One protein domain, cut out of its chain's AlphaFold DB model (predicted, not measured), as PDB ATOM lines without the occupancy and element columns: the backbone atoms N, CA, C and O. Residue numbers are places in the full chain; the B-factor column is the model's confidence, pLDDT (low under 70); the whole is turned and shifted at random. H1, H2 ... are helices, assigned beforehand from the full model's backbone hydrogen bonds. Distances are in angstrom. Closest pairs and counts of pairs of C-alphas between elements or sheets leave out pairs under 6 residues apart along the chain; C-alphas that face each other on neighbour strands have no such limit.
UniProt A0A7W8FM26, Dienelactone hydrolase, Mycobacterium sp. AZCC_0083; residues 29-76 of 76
ATOM      1  N   VAL A  29     191.065 155.986 158.357       83.00
ATOM      2  CA  VAL A  29     189.860 155.920 157.522       83.00
ATOM      3  C   VAL A  29     188.704 156.662 158.166       83.00
ATOM      4  O   VAL A  29     188.596 156.769 159.385       83.00
ATOM      5  N   GLY A  30     187.810 157.180 157.331       79.06
ATOM      6  CA  GLY A  30     186.623 157.869 157.812       79.06
ATOM      7  C   GLY A  30     185.369 156.993 157.833       79.06
ATOM      8  O   GLY A  30     185.411 155.772 157.670       79.06
ATOM      9  N   HIS A  31     184.220 157.619 158.079       82.62
ATOM     10  CA  HIS A  31     182.961 156.902 158.279       82.62
ATOM     11  C   HIS A  31     182.568 156.083 157.030       82.62
ATOM     12  O   HIS A  31     182.859 156.463 155.900       82.62
ATOM     13  N   SER A  32     181.892 154.943 157.193       78.94
ATOM     14  CA  SER A  32     181.488 154.083 156.062       78.94
ATOM     15  C   SER A  32     182.635 153.566 155.174       78.94
ATOM     16  O   SER A  32     182.381 153.187 154.028       78.94
ATOM     17  N   PHE A  33     183.879 153.483 155.665       86.50
ATOM     18  CA  PHE A  33     185.003 153.030 154.833       86.50
ATOM     19  C   PHE A  33     184.853 151.609 154.278       86.50
ATOM     20  O   PHE A  33     185.470 151.310 153.263       86.50
ATOM     21  N   MET A  34     183.999 150.770 154.883       86.19
ATOM     22  CA  MET A  34     183.693 149.403 154.437       86.19
ATOM     23  C   MET A  34     182.620 149.299 153.338       86.19
ATOM     24  O   MET A  34     182.447 148.224 152.751       86.19
ATOM     25  N   ASN A  35     181.910 150.390 153.030       82.00
ATOM     26  CA  ASN A  35     180.751 150.384 152.133       82.00
ATOM     27  C   ASN A  35     181.164 150.642 150.673       82.00
ATOM     28  O   ASN A  35     181.282 151.786 150.246       82.00
ATOM     29  N   GLY A  36     181.348 149.573 149.891       69.12
ATOM     30  CA  GLY A  36     181.739 149.649 148.471       69.12
ATOM     31  C   GLY A  36     180.600 149.887 147.465       69.12
ATOM     32  O   GLY A  36     180.864 149.943 146.271       69.12
ATOM     33  N   TRP A  37     179.346 150.009 147.918       59.53
ATOM     34  CA  TRP A  37     178.135 149.973 147.074       59.53
ATOM     35  C   TRP A  37     177.467 151.350 146.901       59.53
ATOM     36  O   TRP A  37     176.265 151.491 147.111       59.53
ATOM     37  N   CYS A  38     178.225 152.396 146.569       52.44
ATOM     38  CA  CYS A  38     177.675 153.753 146.446       52.44
ATOM     39  C   CYS A  38     177.639 154.250 144.989       52.44
ATOM     40  O   CYS A  38     178.420 155.121 144.611       52.44
ATOM     41  N   GLU A  39     176.712 153.729 144.178       49.81
ATOM     42  CA  GLU A  39     176.401 154.195 142.810       49.81
ATOM     43  C   GLU A  39     174.877 154.032 142.565       49.81
ATOM     44  O   GLU A  39     174.375 152.976 142.953       49.81
ATOM     45  N   PRO A  40     174.091 154.972 141.963       49.12
ATOM     46  CA  PRO A  40     174.376 156.269 141.322       49.12
ATOM     47  C   PRO A  40     173.756 157.506 142.057       49.12
ATOM     48  O   PRO A  40     173.112 157.388 143.092       49.12
ATOM     49  N   ALA A  41     174.007 158.725 141.555       50.97
ATOM     50  CA  ALA A  41     173.678 160.050 142.139       50.97
ATOM     51  C   ALA A  41     172.166 160.365 142.359       50.97
ATOM     52  O   ALA A  41     171.344 159.706 141.729       50.97
ATOM     53  N   PRO A  42     171.762 161.423 143.121       52.41
ATOM     54  CA  PRO A  42     172.526 162.376 143.937       52.41
ATOM     55  C   PRO A  42     172.115 162.346 145.434       52.41
ATOM     56  O   PRO A  42     171.046 162.826 145.805       52.41
ATOM     57  N   PRO A  43     173.016 161.899 146.328       52.81
ATOM     58  CA  PRO A  43     173.337 162.753 147.475       52.81
ATOM     59  C   PRO A  43     174.850 162.767 147.749       52.81
ATOM     60  O   PRO A  43     175.299 162.762 148.892       52.81
ATOM     61  N   ARG A  44     175.678 162.823 146.696       52.78
ATOM     62  CA  ARG A  44     177.146 162.961 146.821       52.78
ATOM     63  C   ARG A  44     177.593 164.238 147.550       52.78
ATOM     64  O   ARG A  44     178.733 164.307 147.993       52.78
ATOM     65  N   ILE A  45     176.717 165.237 147.673       50.44
ATOM     66  CA  ILE A  45     177.031 166.526 148.307       50.44
ATOM     67  C   ILE A  45     176.875 166.463 149.837       50.44
ATOM     68  O   ILE A  45     177.575 167.183 150.535       50.44
ATOM     69  N   ILE A  46     176.041 165.563 150.375       52.34
ATOM     70  CA  ILE A  46     175.809 165.461 151.831       52.34
ATOM     71  C   ILE A  46     176.833 164.523 152.493       52.34
ATOM     72  O   ILE A  46     177.271 164.762 153.613       52.34
ATOM     73  N   VAL A  47     177.282 163.488 151.777       52.56
ATOM     74  CA  VAL A  47     178.193 162.455 152.309       52.56
ATOM     75  C   VAL A  47     179.652 162.938 152.376       52.56
ATOM     76  O   VAL A  47     180.434 162.484 153.206       52.56
ATOM     77  N   ARG A  48     180.033 163.927 151.563       51.66
ATOM     78  CA  ARG A  48     181.417 164.429 151.501       51.66
ATOM     79  C   ARG A  48     181.829 165.304 152.688       51.66
ATOM     80  O   ARG A  48     183.011 165.592 152.843       51.66
ATOM     81  N   THR A  49     180.877 165.708 153.525       49.66
ATOM     82  CA  THR A  49     181.091 166.699 154.589       49.66
ATOM     83  C   THR A  49     181.485 166.079 155.935       49.66
ATOM     84  O   THR A  49     181.707 166.810 156.892       49.66
ATOM     85  N   ALA A  50     181.610 164.749 156.030       51.84
ATOM     86  CA  ALA A  50     181.914 164.061 157.292       51.84
ATOM     87  C   ALA A  50     182.921 162.898 157.153       51.84
ATOM     88  O   ALA A  50     182.840 161.911 157.878       51.84
ATOM     89  N   GLY A  51     183.854 162.980 156.197       57.38
ATOM     90  CA  GLY A  51     184.904 161.964 156.044       57.38
ATOM     91  C   GLY A  51     184.399 160.605 155.551       57.38
ATOM     92  O   GLY A  51     185.078 159.606 155.733       57.38
ATOM     93  N   PHE A  52     183.221 160.528 154.928       59.69
ATOM     94  CA  PHE A  52     182.733 159.265 154.388       59.69
ATOM     95  C   PHE A  52     183.476 158.916 153.093       59.69
ATOM     96  O   PHE A  52     183.211 159.514 152.046       59.69
ATOM     97  N   ALA A  53     184.400 157.958 153.146       68.81
ATOM     98  CA  ALA A  53     185.149 157.503 151.981       68.81
ATOM     99  C   ALA A  53     185.392 155.997 152.064       68.81
ATOM    100  O   ALA A  53     186.033 155.525 152.998       68.81
ATOM    101  N   TYR A  54     184.885 155.255 151.074       76.06
ATOM    102  CA  TYR A  54     185.214 153.844 150.909       76.06
ATOM    103  C   TYR A  54     186.727 153.680 150.772       76.06
ATOM    104  O   TYR A  54     187.332 154.319 149.909       76.06
ATOM    105  N   SER A  55     187.315 152.792 151.573       80.38
ATOM    106  CA  SER A  55     188.730 152.460 151.481       80.38
ATOM    107  C   SER A  55     188.903 150.962 151.336       80.38
ATOM    108  O   SER A  55     188.746 150.194 152.286       80.38
ATOM    109  N   ARG A  56     189.172 150.525 150.102       78.69
ATOM    110  CA  ARG A  56     189.295 149.101 149.776       78.69
ATOM    111  C   ARG A  56     190.384 148.392 150.595       78.69
ATOM    112  O   ARG A  56     190.052 147.332 151.116       78.69
ATOM    113  N   PRO A  57     191.624 148.912 150.718       83.81
ATOM    114  CA  PRO A  57     192.689 148.218 151.450       83.81
ATOM    115  C   PRO A  57     192.328 147.961 152.917       83.81
ATOM    116  O   PRO A  57     192.468 146.847 153.414       83.81
ATOM    117  N   GLU A  58     191.787 148.968 153.587       86.44
ATOM    118  CA  GLU A  58     191.471 148.949 155.010       86.44
ATOM    119  C   GLU A  58     190.178 148.188 155.285       86.44
ATOM    120  O   GLU A  58     190.014 147.653 156.373       86.44
ATOM    121  N   SER A  59     189.279 148.067 154.303       89.50
ATOM    122  CA  SER A  59     188.062 147.259 154.428       89.50
ATOM    123  C   SER A  59     188.314 145.752 154.513       89.50
ATOM    124  O   SER A  59     187.425 145.018 154.942       89.50
ATOM    125  N   GLU A  60     189.475 145.264 154.074       92.19
ATOM    126  CA  GLU A  60     189.761 143.825 154.040       92.19
ATOM    127  C   GLU A  60     189.938 143.221 155.438       92.19
ATOM    128  O   GLU A  60     189.399 142.148 155.709       92.19
ATOM    129  N   ASP A  61     190.646 143.909 156.338       93.56
ATOM    130  CA  ASP A  61     190.857 143.449 157.719       93.56
ATOM    131  C   ASP A  61     189.541 143.271 158.506       93.56
ATOM    132  O   ASP A  61     189.259 142.153 158.944       93.56
ATOM    133  N   PRO A  62     188.653 144.280 158.624       92.12
ATOM    134  CA  PRO A  62     187.415 144.127 159.378       92.12
ATOM    135  C   PRO A  62     186.470 143.106 158.736       92.12
ATOM    136  O   PRO A  62     185.799 142.375 159.460       92.12
ATOM    137  N   ARG A  63     186.452 142.971 157.399       92.12
ATOM    138  CA  ARG A  63     185.694 141.895 156.731       92.12
ATOM    139  C   ARG A  63     186.170 140.518 157.176       92.12
ATOM    140  O   ARG A  63     185.344 139.676 157.515       92.12
ATOM    141  N   ARG A  64     187.486 140.291 157.194       94.88
ATOM    142  CA  ARG A  64     188.066 139.016 157.637       94.88
ATOM    143  C   ARG A  64     187.728 138.722 159.095       94.88
ATOM    144  O   ARG A  64     187.315 137.606 159.384       94.88
ATOM    145  N   ARG A  65     187.839 139.713 159.985       94.62
ATOM    146  CA  ARG A  65     187.515 139.565 161.418       94.62
ATOM    147  C   ARG A  65     186.050 139.196 161.644       94.62
ATOM    148  O   ARG A  65     185.772 138.255 162.376       94.62
ATOM    149  N   ILE A  66     185.125 139.881 160.965       92.25
ATOM    150  CA  ILE A  66     183.685 139.591 161.049       92.25
ATOM    151  C   ILE A  66     183.393 138.154 160.597       92.25
ATOM    152  O   ILE A  66     182.674 137.424 161.274       92.25
ATOM    153  N   LEU A  67     183.956 137.734 159.460       94.25
ATOM    154  CA  LEU A  67     183.741 136.382 158.935       94.25
ATOM    155  C   LEU A  67     184.362 135.300 159.827       94.25
ATOM    156  O   LEU A  67     183.744 134.256 160.017       94.25
ATOM    157  N   ALA A  68     185.547 135.547 160.391       94.19
ATOM    158  CA  ALA A  68     186.183 134.634 161.336       94.19
ATOM    159  C   ALA A  68     185.336 134.459 162.606       94.19
ATOM    160  O   ALA A  68     185.069 133.328 162.999       94.19
ATOM    161  N   PHE A  69     184.820 135.557 163.170       92.12
ATOM    162  CA  PHE A  69     183.956 135.521 164.352       92.12
ATOM    163  C   PHE A  69     182.707 134.655 164.136       92.12
ATOM    164  O   PHE A  69     182.397 133.793 164.954       92.12
ATOM    165  N   PHE A  70     182.008 134.819 163.007       92.06
ATOM    166  CA  PHE A  70     180.852 133.971 162.691       92.06
ATOM    167  C   PHE A  70     181.231 132.517 162.377       92.06
ATOM    168  O   PHE A  70     180.418 131.621 162.590       92.06
ATOM    169  N   GLY A  71     182.448 132.270 161.886       93.19
ATOM    170  CA  GLY A  71     182.980 130.918 161.707       93.19
ATOM    171  C   GLY A  71     183.244 130.198 163.033       93.19
ATOM    172  O   GLY A  71     183.006 128.998 163.132       93.19
ATOM    173  N   GLU A  72     183.698 130.928 164.053       92.31
ATOM    174  CA  GLU A  72     183.941 130.412 165.408       92.31
ATOM    175  C   GLU A  72     182.651 130.288 166.238       92.31
ATOM    176  O   GLU A  72     182.558 129.430 167.117       92.31
ATOM    177  N   HIS A  73     181.637 131.104 165.931       89.31
ATOM    178  CA  HIS A  73     180.347 131.145 166.625       89.31
ATOM    179  C   HIS A  73     179.162 130.880 165.675       89.31
ATOM    180  O   HIS A  73     178.358 131.783 165.418       89.31
ATOM    181  N   PRO A  74     179.021 129.653 165.138       83.69
ATOM    182  CA  PRO A  74     177.893 129.305 164.283       83.69
ATOM    183  C   PRO A  74     176.571 129.338 165.065       83.69
ATOM    184  O   PRO A  74     176.518 128.989 166.246       83.69
ATOM    185  N   ALA A  75     175.484 129.727 164.393       77.88
ATOM    186  CA  ALA A  75     174.144 129.651 164.970       77.88
ATOM    187  C   ALA A  75     173.801 128.188 165.304       77.88
ATOM    188  O   ALA A  75     173.930 127.314 164.444       77.88
ATOM    189  N   SER A  76     173.409 127.938 166.556       66.81
ATOM    190  CA  SER A  76     172.905 126.642 167.037       66.81
ATOM    191  C   SER A  76     171.384 126.602 167.017       66.81
ATOM    192  O   SER A  76     170.775 127.674 167.243       66.81
TER     193      SER A  76
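What this domain is: This is residues 29 to 76 of the 76 residues of the protein "Dienelactone hydrolase" of Mycobacterium sp. AZCC_0083 (UniProt A0A7W8FM26). One long helix, H2, runs out as an arm from an open loop of chain that holds the short, poorly formed helix H1. Residues 64 to 76 stick out at the arm's end, residues 39 to 46 at the loop's end. The printed part has 48 residues with two named helices, H1 then H2, and no named strand: all helix. It is only just loose, close to extended, with a radius of gyration of the C-alphas of 14.3 A and spans of 43 by 20 by 15 A.

How they stand to each other: H2, residues 56 to 72, and H1, residues 44 to 50, are apart, joined by a tight link of 5 residues. Of the O i to N i+4 pairs, 10 of 13 in H2 and 0 of 3 in H1 are within hydrogen-bond range; in H1, 0 of 4 O i to N i+3 pairs are.

Where its parts are: H2 is 24.9 A long, from C-alpha 56 at (189.295, 149.101, 149.776) to C-alpha 72 at (183.941, 130.412, 165.408). H1 begins at C-alpha 44 (177.146, 162.961, 146.821) and is 11.6 A long.

The domain as a whole: The C-alphas farthest apart, of Ile 45 and Ser 76, are 44.3 A apart. The printed part has no cut. Residues 36 to 53 and 76 are under pLDDT 70.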